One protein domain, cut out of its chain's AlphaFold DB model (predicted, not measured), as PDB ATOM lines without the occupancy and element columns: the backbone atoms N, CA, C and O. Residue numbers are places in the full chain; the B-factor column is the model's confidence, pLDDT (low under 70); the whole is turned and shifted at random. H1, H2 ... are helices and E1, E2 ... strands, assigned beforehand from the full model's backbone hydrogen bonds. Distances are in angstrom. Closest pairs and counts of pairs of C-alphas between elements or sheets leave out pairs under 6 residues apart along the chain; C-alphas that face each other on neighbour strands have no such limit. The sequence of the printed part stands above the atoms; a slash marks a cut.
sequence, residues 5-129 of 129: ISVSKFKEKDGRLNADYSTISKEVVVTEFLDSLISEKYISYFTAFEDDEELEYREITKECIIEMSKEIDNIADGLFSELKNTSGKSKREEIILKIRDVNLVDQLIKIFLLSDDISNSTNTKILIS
ATOM      1  N   ILE A   5      41.626 -34.992   2.427       88.56
ATOM      2  CA  ILE A   5      41.250 -36.164   3.214       88.56
ATOM      3  C   ILE A   5      41.184 -35.756   4.675       88.56
ATOM      4  O   ILE A   5      42.137 -35.177   5.204       88.56
ATOM      5  N   SER A   6      40.101 -36.108   5.355       89.06
ATOM      6  CA  SER A   6      39.949 -35.835   6.782       89.06
ATOM      7  C   SER A   6      39.450 -37.049   7.554       89.06
ATOM      8  O   SER A   6      38.787 -37.924   7.007       89.06
ATOM      9  N   VAL A   7      39.771 -37.108   8.847       88.50
ATOM     10  CA  VAL A   7      39.113 -38.035   9.778       88.50
ATOM     11  C   VAL A   7      38.037 -37.261  10.523       88.50
ATOM     12  O   VAL A   7      38.352 -36.368  11.319       88.50
ATOM     13  N   SER A   8      36.786 -37.635  10.278       86.31
ATOM     14  CA  SER A   8      35.600 -36.960  10.802       86.31
ATOM     15  C   SER A   8      34.741 -37.908  11.625       86.31
ATOM     16  O   SER A   8      34.755 -39.124  11.418       86.31
ATOM     17  N   LYS A   9      33.996 -37.348  12.578       84.88
ATOM     18  CA  LYS A   9      33.049 -38.094  13.404       84.88
ATOM     19  C   LYS A   9      31.626 -37.739  13.023       84.88
ATOM     20  O   LYS A   9      31.307 -36.600  12.703       84.88
ATOM     21  N   PHE A  10      30.776 -38.742  13.119       85.19
ATOM     22  CA  PHE A  10      29.348 -38.631  12.936       85.19
ATOM     23  C   PHE A  10      28.650 -39.116  14.205       85.19
ATOM     24  O   PHE A  10      29.200 -39.885  15.004       85.19
ATOM     25  N   LYS A  11      27.426 -38.655  14.422       85.69
ATOM     26  CA  LYS A  11      26.594 -39.085  15.544       85.69
ATOM     27  C   LYS A  11      25.277 -39.607  15.028       85.69
ATOM     28  O   LYS A  11      24.599 -38.953  14.241       85.69
ATOM     29  N   GLU A  12      24.903 -40.778  15.514       83.44
ATOM     30  CA  GLU A  12      23.569 -41.289  15.273       83.44
ATOM     31  C   GLU A  12      22.597 -40.591  16.227       83.44
ATOM     32  O   GLU A  12      22.799 -40.572  17.446       83.44
ATOM     33  N   LYS A  13      21.565 -39.965  15.669       82.69
ATOM     34  CA  LYS A  13      20.508 -39.286  16.415       82.69
ATOM     35  C   LYS A  13      19.193 -39.499  15.681       82.69
ATOM     36  O   LYS A  13      19.118 -39.271  14.478       82.69
ATOM     37  N   ASP A  14      18.177 -39.965  16.405       83.25
ATOM     38  CA  ASP A  14      16.831 -40.214  15.874       83.25
ATOM     39  C   ASP A  14      16.817 -41.128  14.623       83.25
ATOM     40  O   ASP A  14      16.009 -40.956  13.713       83.25
ATOM     41  N   GLY A  15      17.736 -42.104  14.569       81.38
ATOM     42  CA  GLY A  15      17.895 -43.036  13.443       81.38
ATOM     43  C   GLY A  15      18.576 -42.442  12.204       81.38
ATOM     44  O   GLY A  15      18.553 -43.061  11.144       81.38
ATOM     45  N   ARG A  16      19.161 -41.242  12.315       85.19
ATOM     46  CA  ARG A  16      19.915 -40.566  11.251       85.19
ATOM     47  C   ARG A  16      21.377 -40.403  11.641       85.19
ATOM     48  O   ARG A  16      21.688 -40.111  12.797       85.19
ATOM     49  N   LEU A  17      22.271 -40.537  10.666       86.94
ATOM     50  CA  LEU A  17      23.683 -40.210  10.821       86.94
ATOM     51  C   LEU A  17      23.862 -38.705  10.593       86.94
ATOM     52  O   LEU A  17      23.558 -38.213   9.515       86.94
ATOM     53  N   ASN A  18      24.316 -37.972  11.606       86.69
ATOM     54  CA  ASN A  18      24.485 -36.519  11.552       86.69
ATOM     55  C   ASN A  18      25.972 -36.174  11.594       86.69
ATOM     56  O   ASN A  18      26.715 -36.771  12.385       86.69
ATOM     57  N   ALA A  19      26.401 -35.222  10.768       82.94
ATOM     58  CA  ALA A  19      27.776 -34.739  10.775       82.94
ATOM     59  C   ALA A  19      28.102 -34.054  12.112       82.94
ATOM     60  O   ALA A  19      27.329 -33.238  12.618       82.94
ATOM     61  N   ASP A  20      29.242 -34.403  12.715       79.69
ATOM     62  CA  ASP A  20      29.719 -33.783  13.950       79.69
ATOM     63  C   ASP A  20      31.129 -33.211  13.769       79.69
ATOM     64  O   ASP A  20      32.148 -33.851  14.042       79.69
ATOM     65  N   TYR A  21      31.177 -31.943  13.365       73.12
ATOM     66  CA  TYR A  21      32.422 -31.194  13.184       73.12
ATOM     67  C   TYR A  21      33.035 -30.672  14.485       73.12
ATOM     68  O   TYR A  21      34.079 -30.020  14.447       73.12
ATOM     69  N   SER A  22      32.444 -30.959  15.651       72.44
ATOM     70  CA  SER A  22      33.000 -30.503  16.934       72.44
ATOM     71  C   SER A  22      34.396 -31.068  17.213       72.44
ATOM     72  O   SER A  22      35.146 -30.499  18.005       72.44
ATOM     73  N   THR A  23      34.756 -32.183  16.570       63.91
ATOM     74  CA  THR A  23      36.064 -32.832  16.712       63.91
ATOM     75  C   THR A  23      36.546 -33.409  15.379       63.91
ATOM     76  O   THR A  23      36.617 -34.624  15.201       63.91
ATOM     77  N   ILE A  24      36.918 -32.538  14.437       67.88
ATOM     78  CA  ILE A  24      37.772 -32.953  13.312       67.88
ATOM     79  C   ILE A  24      39.144 -33.313  13.883       67.88
ATOM     80  O   ILE A  24      39.811 -32.480  14.498       67.88
ATOM     81  N   SER A  25      39.566 -34.562  13.691       70.12
ATOM     82  CA  SER A  25      40.823 -35.044  14.270       70.12
ATOM     83  C   SER A  25      42.039 -34.604  13.455       70.12
ATOM     84  O   SER A  25      43.090 -34.324  14.031       70.12
ATOM     85  N   LYS A  26      41.919 -34.568  12.119       80.19
ATOM     86  CA  LYS A  26      42.971 -34.116  11.198       80.19
ATOM     87  C   LYS A  26      42.431 -33.959   9.774       80.19
ATOM     88  O   LYS A  26      41.589 -34.747   9.354       80.19
ATOM     89  N   GLU A  27      42.995 -33.008   9.037       86.12
ATOM     90  CA  GLU A  27      42.774 -32.783   7.605       86.12
ATOM     91  C   GLU A  27      44.125 -32.740   6.870       86.12
ATOM     92  O   GLU A  27      45.121 -32.232   7.399       86.12
ATOM     93  N   VAL A  28      44.179 -33.313   5.670       85.62
ATOM     94  CA  VAL A  28      45.356 -33.352   4.796       85.62
ATOM     95  C   VAL A  28      44.945 -32.930   3.392       85.62
ATOM     96  O   VAL A  28      44.011 -33.483   2.824       85.62
ATOM     97  N   VAL A  29      45.678 -31.975   2.821       87.31
ATOM     98  CA  VAL A  29      45.535 -31.586   1.412       87.31
ATOM     99  C   VAL A  29      46.026 -32.729   0.526       87.31
ATOM    100  O   VAL A  29      47.151 -33.202   0.700       87.31
ATOM    101  N   VAL A  30      45.217 -33.138  -0.446       82.25
ATOM    102  CA  VAL A  30      45.588 -34.141  -1.446       82.25
ATOM    103  C   VAL A  30      46.454 -33.480  -2.514       82.25
ATOM    104  O   VAL A  30      46.011 -32.610  -3.264       82.25
ATOM    105  N   THR A  31      47.725 -33.876  -2.558       85.62
ATOM    106  CA  THR A  31      48.650 -33.534  -3.645       85.62
ATOM    107  C   THR A  31      48.392 -34.430  -4.860       85.62
ATOM    108  O   THR A  31      47.776 -35.482  -4.725       85.62
ATOM    109  N   GLU A  32      48.915 -34.076  -6.040       84.38
ATOM    110  CA  GLU A  32      48.828 -34.939  -7.238       84.38
ATOM    111  C   GLU A  32      49.388 -36.348  -6.989       84.38
ATOM    112  O   GLU A  32      48.889 -37.338  -7.518       84.38
ATOM    113  N   PHE A  33      50.422 -36.449  -6.149       85.31
ATOM    114  CA  PHE A  33      50.975 -37.735  -5.763       85.31
ATOM    115  C   PHE A  33      49.987 -38.523  -4.897       85.31
ATOM    116  O   PHE A  33      49.734 -39.682  -5.204       85.31
ATOM    117  N   LEU A  34      49.387 -37.912  -3.871       81.75
ATOM    118  CA  LEU A  34      48.381 -38.586  -3.040       81.75
ATOM    119  C   LEU A  34      47.134 -38.978  -3.822       81.75
ATOM    120  O   LEU A  34      46.628 -40.077  -3.621       81.75
ATOM    121  N   ASP A  35      46.678 -38.118  -4.727       83.94
ATOM    122  CA  ASP A  35      45.552 -38.410  -5.612       83.94
ATOM    123  C   ASP A  35      45.821 -39.683  -6.424       83.94
ATOM    124  O   ASP A  35      44.992 -40.587  -6.469       83.94
ATOM    125  N   SER A  36      47.048 -39.836  -6.939       82.56
ATOM    126  CA  SER A  36      47.457 -41.051  -7.656       82.56
ATOM    127  C   SER A  36      47.476 -42.324  -6.794       82.56
ATOM    128  O   SER A  36      47.433 -43.426  -7.342       82.56
ATOM    129  N   LEU A  37      47.532 -42.193  -5.463       78.44
ATOM    130  CA  LEU A  37      47.471 -43.319  -4.523       78.44
ATOM    131  C   LEU A  37      46.032 -43.674  -4.133       78.44
ATOM    132  O   LEU A  37      45.737 -44.835  -3.842       78.44
ATOM    133  N   ILE A  38      45.129 -42.694  -4.126       77.50
ATOM    134  CA  ILE A  38      43.718 -42.886  -3.788       77.50
ATOM    135  C   ILE A  38      42.994 -43.373  -5.040       77.50
ATOM    136  O   ILE A  38      42.341 -42.631  -5.766       77.50
ATOM    137  N   SER A  39      43.121 -44.668  -5.310       74.56
ATOM    138  CA  SER A  39      42.366 -45.298  -6.387       74.56
ATOM    139  C   SER A  39      40.862 -45.276  -6.082       74.56
ATOM    140  O   SER A  39      40.454 -45.525  -4.947       74.56
ATOM    141  N   GLU A  40      40.027 -45.073  -7.111       76.38
ATOM    142  CA  GLU A  40      38.559 -45.165  -7.007       76.38
ATOM    143  C   GLU A  40      38.082 -46.476  -6.367       76.38
ATOM    144  O   GLU A  40      37.025 -46.499  -5.746       76.38
ATOM    145  N   LYS A  41      38.882 -47.553  -6.439       81.44
ATOM    146  CA  LYS A  41      38.582 -48.844  -5.794       81.44
ATOM    147  C   LYS A  41      38.415 -48.750  -4.270       81.44
ATOM    148  O   LYS A  41      37.848 -49.658  -3.677       81.44
ATOM    149  N   TYR A  42      38.932 -47.692  -3.646       83.81
ATOM    150  CA  TYR A  42      38.846 -47.453  -2.204       83.81
ATOM    151  C   TYR A  42      37.702 -46.532  -1.797       83.81
ATOM    152  O   TYR A  42      37.485 -46.326  -0.604       83.81
ATOM    153  N   ILE A  43      37.011 -45.948  -2.772       87.81
ATOM    154  CA  ILE A  43      36.055 -44.874  -2.547       87.81
ATOM    155  C   ILE A  43      34.658 -45.474  -2.504       87.81
ATOM    156  O   ILE A  43      34.205 -46.106  -3.456       87.81
ATOM    157  N   SER A  44      33.970 -45.237  -1.396       90.62
ATOM    158  CA  SER A  44      32.561 -45.559  -1.222       90.62
ATOM    159  C   SER A  44      31.777 -44.290  -0.909       90.62
ATOM    160  O   SER A  44      32.357 -43.259  -0.566       90.62
ATOM    161  N   TYR A  45      30.458 -44.366  -1.036       92.19
ATOM    162  CA  TYR A  45      29.554 -43.255  -0.756       92.19
ATOM    163  C   TYR A  45      28.650 -43.609   0.416       92.19
ATOM    164  O   TYR A  45      28.239 -44.763   0.565       92.19
ATOM    165  N   PHE A  46      28.345 -42.620   1.247       90.31
ATOM    166  CA  PHE A  46      27.352 -42.746   2.304       90.31
ATOM    167  C   PHE A  46      26.619 -41.426   2.496       90.31
ATOM    168  O   PHE A  46      27.117 -40.360   2.143       90.31
ATOM    169  N   THR A  47      25.441 -41.507   3.097       91.94
ATOM    170  CA  THR A  47      24.593 -40.345   3.318       91.94
ATOM    171  C   THR A  47      24.592 -39.955   4.788       91.94
ATOM    172  O   THR A  47      24.476 -40.815   5.667       91.94
ATOM    173  N   ALA A  48      24.703 -38.660   5.061       90.62
ATOM    174  CA  ALA A  48      24.529 -38.096   6.392       90.62
ATOM    175  C   ALA A  48      23.807 -36.748   6.321       90.62
ATOM    176  O   ALA A  48      23.628 -36.178   5.250       90.62
ATOM    177  N   PHE A  49      23.357 -36.276   7.478       89.12
ATOM    178  CA  PHE A  49      22.621 -35.028   7.610       89.12
ATOM    179  C   PHE A  49      23.516 -33.906   8.152       89.12
ATOM    180  O   PHE A  49      24.196 -34.089   9.169       89.12
ATOM    181  N   GLU A  50      23.452 -32.745   7.507       87.19
ATOM    182  CA  GLU A  50      23.974 -31.454   7.971       87.19
ATOM    183  C   GLU A  50      22.805 -30.474   8.071       87.19
ATOM    184  O   GLU A  50      22.135 -30.238   7.079       87.19
ATOM    185  N   ASP A  51      22.532 -29.916   9.256       84.25
ATOM    186  CA  ASP A  51      21.465 -28.916   9.456       84.25
ATOM    187  C   ASP A  51      20.112 -29.284   8.791       84.25
ATOM    188  O   ASP A  51      19.447 -28.454   8.175       84.25
ATOM    189  N   ASP A  52      19.707 -30.554   8.937       83.88
ATOM    190  CA  ASP A  52      18.512 -31.182   8.340       83.88
ATOM    191  C   ASP A  52      18.538 -31.389   6.807       83.88
ATOM    192  O   ASP A  52      17.580 -31.932   6.249       83.88
ATOM    193  N   GLU A  53      19.637 -31.052   6.132       89.62
ATOM    194  CA  GLU A  53      19.902 -31.372   4.727       89.62
ATOM    195  C   GLU A  53      20.595 -32.736   4.593       89.62
ATOM    196  O   GLU A  53      21.541 -33.048   5.311       89.62
ATOM    197  N   GLU A  54      20.105 -33.568   3.674       92.12
ATOM    198  CA  GLU A  54      20.673 -34.881   3.368       92.12
ATOM    199  C   GLU A  54      21.787 -34.731   2.323       92.12
ATOM    200  O   GLU A  54      21.529 -34.334   1.187       92.12
ATOM    201  N   LEU A  55      23.022 -35.058   2.706       91.31
ATOM    202  CA  LEU A  55      24.213 -34.928   1.871       91.31
ATOM    203  C   LEU A  55      24.877 -36.287   1.645       91.31
ATOM    204  O   LEU A  55      24.979 -37.118   2.551       91.31
ATOM    205  N   GLU A  56      25.359 -36.503   0.423       92.94
ATOM    206  CA  GLU A  56      26.174 -37.661   0.067       92.94
ATOM    207  C   GLU A  56      27.660 -37.319   0.224       92.94
ATOM    208  O   GLU A  56      28.162 -36.355  -0.355       92.94
ATOM    209  N   TYR A  57      28.375 -38.136   0.991       91.00
ATOM    210  CA  TYR A  57      29.804 -38.006   1.237       91.00
ATOM    211  C   TYR A  57      30.563 -39.156   0.602       91.00
ATOM    212  O   TYR A  57      30.081 -40.287   0.526       91.00
ATOM    213  N   ARG A  58      31.810 -38.870   0.235       91.69
ATOM    214  CA  ARG A  58      32.790 -39.876  -0.170       91.69
ATOM    215  C   ARG A  58      33.599 -40.304   1.042       91.69
ATOM    216  O   ARG A  58      34.143 -39.458   1.752       91.69
ATOM    217  N   GLU A  59      33.719 -41.608   1.248       91.12
ATOM    218  CA  GLU A  59      34.553 -42.191   2.293       91.12
ATOM    219  C   GLU A  59      35.530 -43.238   1.764       91.12
ATOM    220  O   GLU A  59      35.311 -43.852   0.719       91.12
ATOM    221  N   ILE A  60      36.583 -43.478   2.542       89.44
ATOM    222  CA  ILE A  60      37.372 -44.707   2.463       89.44
ATOM    223  C   ILE A  60      36.865 -45.641   3.558       89.44
ATOM    224  O   ILE A  60      36.967 -45.314   4.744       89.44
ATOM    225  N   THR A  61      36.311 -46.795   3.176       85.06
ATOM    226  CA  THR A  61      35.741 -47.730   4.157       85.06
ATOM    227  C   THR A  61      36.829 -48.384   5.002       85.06
ATOM    228  O   THR A  61      37.995 -48.476   4.609       85.06
ATOM    229  N   LYS A  62      36.446 -48.902   6.170       83.00
ATOM    230  CA  LYS A  62      37.366 -49.572   7.096       83.00
ATOM    231  C   LYS A  62      38.114 -50.740   6.451       83.00
ATOM    232  O   LYS A  62      39.303 -50.925   6.709       83.00
ATOM    233  N   GLU A  63      37.440 -51.511   5.608       83.12
ATOM    234  CA  GLU A  63      38.028 -52.638   4.882       83.12
ATOM    235  C   GLU A  63      39.107 -52.145   3.912       83.12
ATOM    236  O   GLU A  63      40.228 -52.661   3.910       83.12
ATOM    237  N   CYS A  64      38.803 -51.081   3.162       87.38
ATOM    238  CA  CYS A  64      39.732 -50.447   2.233       87.38
ATOM    239  C   CYS A  64      40.931 -49.804   2.943       87.38
ATOM    240  O   CYS A  64      42.036 -49.844   2.410       87.38
ATOM    241  N   ILE A  65      40.760 -49.272   4.159       86.81
ATOM    242  CA  ILE A  65      41.851 -48.669   4.946       86.81
ATOM    243  C   ILE A  65      42.953 -49.686   5.255       86.81
ATOM    244  O   ILE A  65      44.134 -49.350   5.182       86.81
ATOM    245  N   ILE A  66      42.597 -50.934   5.575       83.94
ATOM    246  CA  ILE A  66      43.588 -51.980   5.875       83.94
ATOM    247  C   ILE A  66      44.418 -52.313   4.630       83.94
ATOM    248  O   ILE A  66      45.634 -52.496   4.721       83.94
ATOM    249  N   GLU A  67      43.778 -52.405   3.465       86.81
ATOM    250  CA  GLU A  67      44.470 -52.646   2.197       86.81
ATOM    251  C   GLU A  67      45.339 -51.455   1.797       86.81
ATOM    252  O   GLU A  67      46.520 -51.628   1.490       86.81
ATOM    253  N   MET A  68      44.785 -50.246   1.887       86.81
ATOM    254  CA  MET A  68      45.479 -48.995   1.605       86.81
ATOM    255  C   MET A  68      46.705 -48.819   2.508       86.81
ATOM    256  O   MET A  68      47.763 -48.440   2.019       86.81
ATOM    257  N   SER A  69      46.613 -49.165   3.797       87.50
ATOM    258  CA  SER A  69      47.752 -49.116   4.725       87.50
ATOM    259  C   SER A  69      48.925 -49.971   4.241       87.50
ATOM    260  O   SER A  69      50.066 -49.523   4.294       87.50
ATOM    261  N   LYS A  70      48.662 -51.176   3.721       88.06
ATOM    262  CA  LYS A  70      49.716 -52.058   3.193       88.06
ATOM    263  C   LYS A  70      50.339 -51.504   1.914       88.06
ATOM    264  O   LYS A  70      51.540 -51.643   1.703       88.06
ATOM    265  N   GLU A  71      49.532 -50.912   1.034       88.88
ATOM    266  CA  GLU A  71      50.045 -50.266  -0.180       88.88
ATOM    267  C   GLU A  71      50.918 -49.054   0.170       88.88
ATOM    268  O   GLU A  71      52.012 -48.914  -0.377       88.88
ATOM    269  N   ILE A  72      50.487 -48.243   1.138       89.25
ATOM    270  CA  ILE A  72      51.228 -47.094   1.674       89.25
ATOM    271  C   ILE A  72      52.589 -47.512   2.238       89.25
ATOM    272  O   ILE A  72      53.590 -46.879   1.897       89.25
ATOM    273  N   ASP A  73      52.657 -48.599   3.010       89.62
ATOM    274  CA  ASP A  73      53.925 -49.128   3.533       89.62
ATOM    275  C   ASP A  73      54.885 -49.527   2.397       89.62
ATOM    276  O   ASP A  73      56.047 -49.113   2.377       89.62
ATOM    277  N   ASN A  74      54.388 -50.253   1.388       91.50
ATOM    278  CA  ASN A  74      55.196 -50.654   0.230       91.50
ATOM    279  C   ASN A  74      55.717 -49.444  -0.565       91.50
ATOM    280  O   ASN A  74      56.858 -49.441  -1.038       91.50
ATOM    281  N   ILE A  75      54.888 -48.409  -0.723       92.06
ATOM    282  CA  ILE A  75      55.277 -47.162  -1.390       92.06
ATOM    283  C   ILE A  75      56.338 -46.432  -0.565       92.06
ATOM    284  O   ILE A  75      57.326 -45.960  -1.135       92.06
ATOM    285  N   ALA A  76      56.172 -46.358   0.759       92.75
ATOM    286  CA  ALA A  76      57.144 -45.744   1.658       92.75
ATOM    287  C   ALA A  76      58.517 -46.412   1.512       92.75
ATOM    288  O   ALA A  76      59.514 -45.727   1.261       92.75
ATOM    289  N   ASP A  77      58.566 -47.742   1.586       93.88
ATOM    290  CA  ASP A  77      59.793 -48.530   1.438       93.88
ATOM    291  C   ASP A  77      60.463 -48.307   0.073       93.88
ATOM    292  O   ASP A  77      61.691 -48.147  -0.017       93.88
ATOM    293  N   GLY A  78      59.659 -48.232  -0.993       95.25
ATOM    294  CA  GLY A  78      60.114 -47.893  -2.339       95.25
ATOM    295  C   GLY A  78      60.745 -46.500  -2.412       95.25
ATOM    296  O   GLY A  78      61.865 -46.356  -2.912       95.25
ATOM    297  N   LEU A  79      60.085 -45.485  -1.852       95.06
ATOM    298  CA  LEU A  79      60.579 -44.106  -1.826       95.06
ATOM    299  C   LEU A  79      61.848 -43.958  -0.976       95.06
ATOM    300  O   LEU A  79      62.785 -43.270  -1.386       95.06
ATOM    301  N   PHE A  80      61.931 -44.618   0.182       94.56
ATOM    302  CA  PHE A  80      63.145 -44.619   1.004       94.56
ATOM    303  C   PHE A  80      64.317 -45.293   0.281       94.56
ATOM    304  O   PHE A  80      65.449 -44.791   0.319       94.56
ATOM    305  N   SER A  81      64.052 -46.395  -0.422       95.62
ATOM    306  CA  SER A  81      65.045 -47.075  -1.256       95.62
ATOM    307  C   SER A  81      65.515 -46.188  -2.413       95.62
ATOM    308  O   SER A  81      66.722 -46.078  -2.654       95.62
ATOM    309  N   GLU A  82      64.597 -45.498  -3.095       95.31
ATOM    310  CA  GLU A  82      64.929 -44.537  -4.152       95.31
ATOM    311  C   GLU A  82      65.759 -43.369  -3.602       95.31
ATOM    312  O   GLU A  82      66.791 -43.012  -4.179       95.31
ATOM    313  N   LEU A  83      65.377 -42.809  -2.451       95.62
ATOM    314  CA  LEU A  83      66.092 -41.705  -1.806       95.62
ATOM    315  C   LEU A  83      67.539 -42.080  -1.467       95.62
ATOM    316  O   LEU A  83      68.449 -41.258  -1.621       95.62
ATOM    317  N   LYS A  84      67.769 -43.314  -1.009       93.62
ATOM    318  CA  LYS A  84      69.110 -43.818  -0.684       93.62
ATOM    319  C   LYS A  84      70.009 -43.895  -1.920       93.62
ATOM    320  O   LYS A  84      71.194 -43.587  -1.823       93.62
ATOM    321  N   ASN A  85      69.439 -44.260  -3.066       93.31
ATOM    322  CA  ASN A  85      70.171 -44.461  -4.318       93.31
ATOM    323  C   ASN A  85      70.218 -43.210  -5.215       93.31
ATOM    324  O   ASN A  85      70.936 -43.192  -6.214       93.31
ATOM    325  N   THR A  86      69.480 -42.152  -4.871       94.44
ATOM    326  CA  THR A  86      69.403 -40.924  -5.672       94.44
ATOM    327  C   THR A  86      70.495 -39.922  -5.304       94.44
ATOM    328  O   THR A  86      70.579 -39.440  -4.167       94.44
ATOM    329  N   SER A  87      71.288 -39.537  -6.304       88.94
ATOM    330  CA  SER A  87      72.197 -38.391  -6.260       88.94
ATOM    331  C   SER A  87      71.539 -37.145  -6.872       88.94
ATOM    332  O   SER A  87      70.670 -37.235  -7.735       88.94
ATOM    333  N   GLY A  88      71.943 -35.959  -6.408       93.25
ATOM    334  CA  GLY A  88      71.394 -34.678  -6.868       93.25
ATOM    335  C   GLY A  88      70.306 -34.113  -5.951       93.25
ATOM    336  O   GLY A  88      69.372 -34.799  -5.552       93.25
ATOM    337  N   LYS A  89      70.444 -32.829  -5.602       92.56
ATOM    338  CA  LYS A  89      69.604 -32.152  -4.601       92.56
ATOM    339  C   LYS A  89      68.125 -32.102  -5.000       92.56
ATOM    340  O   LYS A  89      67.286 -32.547  -4.231       92.56
ATOM    341  N   SER A  90      67.832 -31.634  -6.213       94.19
ATOM    342  CA  SER A  90      66.452 -31.431  -6.676       94.19
ATOM    343  C   SER A  90      65.630 -32.724  -6.675       94.19
ATOM    344  O   SER A  90      64.531 -32.748  -6.131       94.19
ATOM    345  N   LYS A  91      66.184 -33.830  -7.193       93.25
ATOM    346  CA  LYS A  91      65.461 -35.108  -7.226       93.25
ATOM    347  C   LYS A  91      65.237 -35.680  -5.820       93.25
ATOM    348  O   LYS A  91      64.185 -36.240  -5.536       93.25
ATOM    349  N   ARG A  92      66.198 -35.504  -4.906       94.38
ATOM    350  CA  ARG A  92      66.028 -35.897  -3.497       94.38
ATOM    351  C   ARG A  92      64.930 -35.091  -2.808       94.38
ATOM    352  O   ARG A  92      64.176 -35.667  -2.036       94.38
ATOM    353  N   GLU A  93      64.841 -33.790  -3.076       94.56
ATOM    354  CA  GLU A  93      63.782 -32.929  -2.533       94.56
ATOM    355  C   GLU A  93      62.395 -33.383  -3.003       94.56
ATOM    356  O   GLU A  93      61.490 -33.489  -2.181       94.56
ATOM    357  N   GLU A  94      62.248 -33.754  -4.277       93.50
ATOM    358  CA  GLU A  94      60.999 -34.319  -4.806       93.50
ATOM    359  C   GLU A  94      60.597 -35.617  -4.083       93.50
ATOM    360  O   GLU A  94      59.453 -35.766  -3.653       93.50
ATOM    361  N   ILE A  95      61.545 -36.539  -3.881       94.56
ATOM    362  CA  ILE A  95      61.288 -37.796  -3.160       94.56
ATOM    363  C   ILE A  95      60.915 -37.521  -1.694       94.56
ATOM    364  O   ILE A  95      60.014 -38.159  -1.158       94.56
ATOM    365  N   ILE A  96      61.561 -36.550  -1.041       94.19
ATOM    366  CA  ILE A  96      61.231 -36.153   0.338       94.19
ATOM    367  C   ILE A  96      59.801 -35.609   0.434       94.19
ATOM    368  O   ILE A  96      59.109 -35.917   1.405       94.19
ATOM    369  N   LEU A  97      59.344 -34.830  -0.552       92.44
ATOM    370  CA  LEU A  97      57.958 -34.352  -0.596       92.44
ATOM    371  C   LEU A  97      56.975 -35.522  -0.707       92.44
ATOM    372  O   LEU A  97      56.044 -35.600   0.087       92.44
ATOM    373  N   LYS A  98      57.248 -36.493  -1.587       93.44
ATOM    374  CA  LYS A  98      56.439 -37.718  -1.701       93.44
ATOM    375  C   LYS A  98      56.410 -38.512  -0.391       93.44
ATOM    376  O   LYS A  98      55.347 -38.917   0.057       93.44
ATOM    377  N   ILE A  99      57.551 -38.682   0.283       93.88
ATOM    378  CA  ILE A  99      57.615 -39.353   1.597       93.88
ATOM    379  C   ILE A  99      56.787 -38.598   2.644       93.88
ATOM    380  O   ILE A  99      56.122 -39.212   3.478       93.88
ATOM    381  N   ARG A 100      56.820 -37.260   2.625       91.19
ATOM    382  CA  ARG A 100      56.006 -36.441   3.529       91.19
ATOM    383  C   ARG A 100      54.517 -36.684   3.297       91.19
ATOM    384  O   ARG A 100      53.792 -36.833   4.275       91.19
ATOM    385  N   ASP A 101      54.099 -36.756   2.043       90.00
ATOM    386  CA  ASP A 101      52.722 -37.045   1.659       90.00
ATOM    387  C   ASP A 101      52.275 -38.427   2.167       90.00
ATOM    388  O   ASP A 101      51.269 -38.525   2.871       90.00
ATOM    389  N   VAL A 102      53.075 -39.477   1.931       90.94
ATOM    390  CA  VAL A 102      52.822 -40.834   2.462       90.94
ATOM    391  C   VAL A 102      52.673 -40.817   3.988       90.94
ATOM    392  O   VAL A 102      51.711 -41.362   4.528       90.94
ATOM    393  N   ASN A 103      53.576 -40.133   4.696       90.19
ATOM    394  CA  ASN A 103      53.520 -40.023   6.156       90.19
ATOM    395  C   ASN A 103      52.260 -39.301   6.655       90.19
ATOM    396  O   ASN A 103      51.758 -39.606   7.737       90.19
ATOM    397  N   LEU A 104      51.751 -38.312   5.915       88.44
ATOM    398  CA  LEU A 104      50.528 -37.607   6.300       88.44
ATOM    399  C   LEU A 104      49.308 -38.528   6.234       88.44
ATOM    400  O   LEU A 104      48.476 -38.469   7.145       88.44
ATOM    401  N   VAL A 105      49.247 -39.384   5.213       87.69
ATOM    402  CA  VAL A 105      48.209 -40.407   5.042       87.69
ATOM    403  C   VAL A 105      48.324 -41.507   6.094       87.69
ATOM    404  O   VAL A 105      47.332 -41.817   6.745       87.69
ATOM    405  N   ASP A 106      49.522 -42.033   6.349       89.25
ATOM    406  CA  ASP A 106      49.754 -43.010   7.425       89.25
ATOM    407  C   ASP A 106      49.289 -42.470   8.792       89.25
ATOM    408  O   ASP A 106      48.598 -43.146   9.555       89.25
ATOM    409  N   GLN A 107      49.573 -41.198   9.083       88.44
ATOM    410  CA  GLN A 107      49.065 -40.551  10.294       88.44
ATOM    411  C   GLN A 107      47.532 -40.464  10.327       88.44
ATOM    412  O   GLN A 107      46.956 -40.629  11.401       88.44
ATOM    413  N   LEU A 108      46.864 -40.200   9.197       88.75
ATOM    414  CA  LEU A 108      45.396 -40.206   9.130       88.75
ATOM    415  C   LEU A 108      44.835 -41.601   9.413       88.75
ATOM    416  O   LEU A 108      43.925 -41.731  10.231       88.75
ATOM    417  N   ILE A 109      45.416 -42.637   8.803       87.44
ATOM    418  CA  ILE A 109      45.033 -44.037   9.025       87.44
ATOM    419  C   ILE A 109      45.181 -44.397  10.507       87.44
ATOM    420  O   ILE A 109      44.252 -44.927  11.114       87.44
ATOM    421  N   LYS A 110      46.307 -44.042  11.136       87.12
ATOM    422  CA  LYS A 110      46.533 -44.281  12.571       87.12
ATOM    423  C   LYS A 110      45.515 -43.560  13.448       87.12
ATOM    424  O   LYS A 110      45.008 -44.153  14.394       87.12
ATOM    425  N   ILE A 111      45.199 -42.302  13.139       86.62
ATOM    426  CA  ILE A 111      44.176 -41.538  13.866       86.62
ATOM    427  C   ILE A 111      42.812 -42.214  13.742       86.62
ATOM    428  O   ILE A 111      42.115 -42.340  14.750       86.62
ATOM    429  N   PHE A 112      42.439 -42.661  12.542       86.69
ATOM    430  CA  PHE A 112      41.200 -43.397  12.314       86.69
ATOM    431  C   PHE A 112      41.155 -44.682  13.151       86.69
ATOM    432  O   PHE A 112      40.229 -44.853  13.939       86.69
ATOM    433  N   LEU A 113      42.185 -45.529  13.057       83.31
ATOM    434  CA  LEU A 113      42.247 -46.808  13.772       83.31
ATOM    435  C   LEU A 113      42.200 -46.625  15.294       83.31
ATOM    436  O   LEU A 113      41.467 -47.337  15.972       83.31
ATOM    437  N   LEU A 114      42.925 -45.640  15.833       81.62
ATOM    438  CA  LEU A 114      42.889 -45.325  17.265       81.62
ATOM    439  C   LEU A 114      41.526 -44.770  17.700       81.62
ATOM    440  O   LEU A 114      41.054 -45.077  18.791       81.62
ATOM    441  N   SER A 115      40.884 -43.946  16.870       75.81
ATOM    442  CA  SER A 115      39.580 -43.352  17.191       75.81
ATOM    443  C   SER A 115      38.452 -44.385  17.185       75.81
ATOM    444  O   SER A 115      37.530 -44.292  18.001       75.81
ATOM    445  N   ASP A 116      38.532 -45.365  16.288       66.88
ATOM    446  CA  ASP A 116      37.578 -46.469  16.187       66.88
ATOM    447  C   ASP A 116      37.668 -47.391  17.420       66.88
ATOM    448  O   ASP A 116      36.657 -47.660  18.069       66.88
ATOM    449  N   ASP A 117      38.889 -47.751  17.829       59.47
ATOM    450  CA  ASP A 117      39.151 -48.634  18.980       59.47
ATOM    451  C   ASP A 117      38.784 -47.978  20.331       59.47
ATOM    452  O   ASP A 117      38.314 -48.635  21.259       59.47
ATOM    453  N   ILE A 118      38.940 -46.651  20.447       53.75
ATOM    454  CA  ILE A 118      38.608 -45.900  21.672       53.75
ATOM    455  C   ILE A 118      37.100 -45.654  21.808       53.75
ATOM    456  O   ILE A 118      36.581 -45.620  22.925       53.75
ATOM    457  N   SER A 119      36.391 -45.415  20.702       52.59
ATOM    458  CA  SER A 119      34.994 -44.973  20.768       52.59
ATOM    459  C   SER A 119      33.975 -46.108  20.716       52.59
ATOM    460  O   SER A 119      32.822 -45.867  21.072       52.59
ATOM    461  N   ASN A 120      34.364 -47.321  20.287       50.28
ATOM    462  CA  ASN A 120      33.451 -48.445  20.010       50.28
ATOM    463  C   ASN A 120      32.237 -48.031  19.142       50.28
ATOM    464  O   ASN A 120      31.205 -48.701  19.126       50.28
ATOM    465  N   SER A 121      32.346 -46.884  18.458       53.16
ATOM    466  CA  SER A 121      31.273 -46.214  17.742       53.16
ATOM    467  C   SER A 121      31.659 -46.182  16.274       53.16
ATOM    468  O   SER A 121      32.650 -45.563  15.891       53.16
ATOM    469  N   THR A 122      30.855 -46.849  15.455       62.03
ATOM    470  CA  THR A 122      30.999 -47.066  14.004       62.03
ATOM    471  C   THR A 122      30.960 -45.793  13.149       62.03
ATOM    472  O   THR A 122      30.805 -45.857  11.932       62.03
ATOM    473  N   ASN A 123      31.071 -44.621  13.772       79.00
ATOM    474  CA  ASN A 123      30.727 -43.342  13.169       79.00
ATOM    475  C   ASN A 123      31.950 -42.447  12.930       79.00
ATOM    476  O   ASN A 123      31.793 -41.281  12.582       79.00
ATOM    477  N   THR A 124      33.168 -42.959  13.125       84.12
ATOM    478  CA  THR A 124      34.374 -42.286  12.621       84.12
ATOM    479  C   THR A 124      34.579 -42.686  11.163       84.12
ATOM    480  O   THR A 124      34.462 -43.860  10.822       84.12
ATOM    481  N   LYS A 125      34.863 -41.715  10.296       86.88
ATOM    482  CA  LYS A 125      34.937 -41.879   8.840       86.88
ATOM    483  C   LYS A 125      36.169 -41.162   8.293       86.88
ATOM    484  O   LYS A 125      36.498 -40.072   8.764       86.88
ATOM    485  N   ILE A 126      36.840 -41.757   7.307       89.19
ATOM    486  CA  ILE A 126      37.832 -41.045   6.492       89.19
ATOM    487  C   ILE A 126      37.093 -40.444   5.302       89.19
ATOM    488  O   ILE A 126      36.658 -41.191   4.433       89.19
ATOM    489  N   LEU A 127      36.935 -39.124   5.279       90.00
ATOM    490  CA  LEU A 127      36.221 -38.404   4.226       90.00
ATOM    491  C   LEU A 127      37.167 -37.935   3.129       90.00
ATOM    492  O   LEU A 127      38.311 -37.575   3.407       90.00
ATOM    493  N   ILE A 128      36.644 -37.890   1.906       87.50
ATOM    494  CA  ILE A 128      37.273 -37.278   0.737       87.50
ATOM    495  C   ILE A 128      36.397 -36.093   0.306       87.50
ATOM    496  O   ILE A 128      35.249 -36.304  -0.089       87.50
ATOM    497  N   SER A 129      36.923 -34.869   0.365       83.00
ATOM    498  CA  SER A 129      36.177 -33.622   0.093       83.00
ATOM    499  C   SER A 129      36.911 -32.682  -0.846       83.00
ATOM    500  O   SER A 129      38.137 -32.542  -0.657       83.00
TER     501      SER A 129
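What this domain is: This is residues 5 to 129 of the 129 residues of an uncharacterized protein of Vibrio parahaemolyticus (UniProt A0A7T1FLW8). A strongly twisted six-stranded sheet makes one end of a rod, and a long helical hairpin, H2 and H3, makes the other. The later part of H3, residues 101 to 116, packs over E1, E3 and E6, and the sheet folds round until its edge strands E2 and E4 meet; the short H1 packs on H3. The printed part has 125 residues with three named helices and six named strands: along the chain E1, E2 and E3 come first, then H1, then E4 and E5, then H2 and H3, and last E6; the class is mixed, helices and strands, and the sheet is branched, with the antiparallel neighbour pairs E1 and E2, E1 and E3, E1 and E6, E4 and E5, and E5 and E6. The whole is only just loose, close to compact, with a radius of gyration of the C-alphas of 16.7 A and spans of 59 by 26 by 26 A.

How they stand to each other: E1, residues 5 to 13, forms a hairpin with E2, residues 16 to 20, where N 11 and O 18 are 2.9 A apart, within hydrogen-bond range. E3, residues 26 to 29, lies on the same side of E1 as E2, beside residues 5 to 7, with N 5 and O 28 2.9 A apart. E6, residues 124 to 128, lies on the other side of E1, with N 8 and O 125 2.9 A apart. E5, residues 53 to 60, is E6's other neighbour, with N 60 and O 126 3.0 A apart. E4, residues 43 to 50, bends by 53 degrees at residue 47 and forms a hairpin with E5, with N 46 and O 57 3.0 A apart. The closest C-alphas of E2 and E4, those of Asn 18 and Phe 49, are 4.6 A apart. H3, residues 89 to 119, is on the sheet at a height of 9.9 A, along the strands, at 2 degrees to E1 on the local plane; its closest C-alpha pair with E1 is Phe 112 and Val 7, 6.3 A. H2, residues 62 to 85, touches H3 in a helical hairpin, at a shallow tilt of 26 degrees, opposite ways; their closest C-alphas, those of Leu 83 and Arg 92, are 6.0 A apart. H2 only grazes the sheet, with residues 62 to 68. H1, residues 32 to 37, is not on the sheet but touches residues 98 to 102 of H3; the closest C-alphas, those of Leu 34 and Asp 101, are 6.6 A apart. Every O i to N i+4 pair is within hydrogen-bond range in H1 and H3, and 19 of 20 in H2.

Where its parts are: E1 begins at C-alpha 5, (41.250, -36.164, 3.214), and is 24.8 A long; E2 is 12.2 A, E3 10.4 A and H1 8.9 A. E4 is 20.9 A and E5 22.1 A. H2 is 35.1 A, and H3, 44.8 A, begins at C-alpha 89, (69.604, -32.152, -4.601). E6, 13.2 A, ends at C-alpha 128, (37.273, -37.278, 0.737).

The domain as a whole: The C-alphas farthest apart, those of Asp 14 and Ser 87, are 59.7 A apart. The printed part has no cut, and no link is long. Residues 23 to 24 and 116 to 122 have pLDDT under 70.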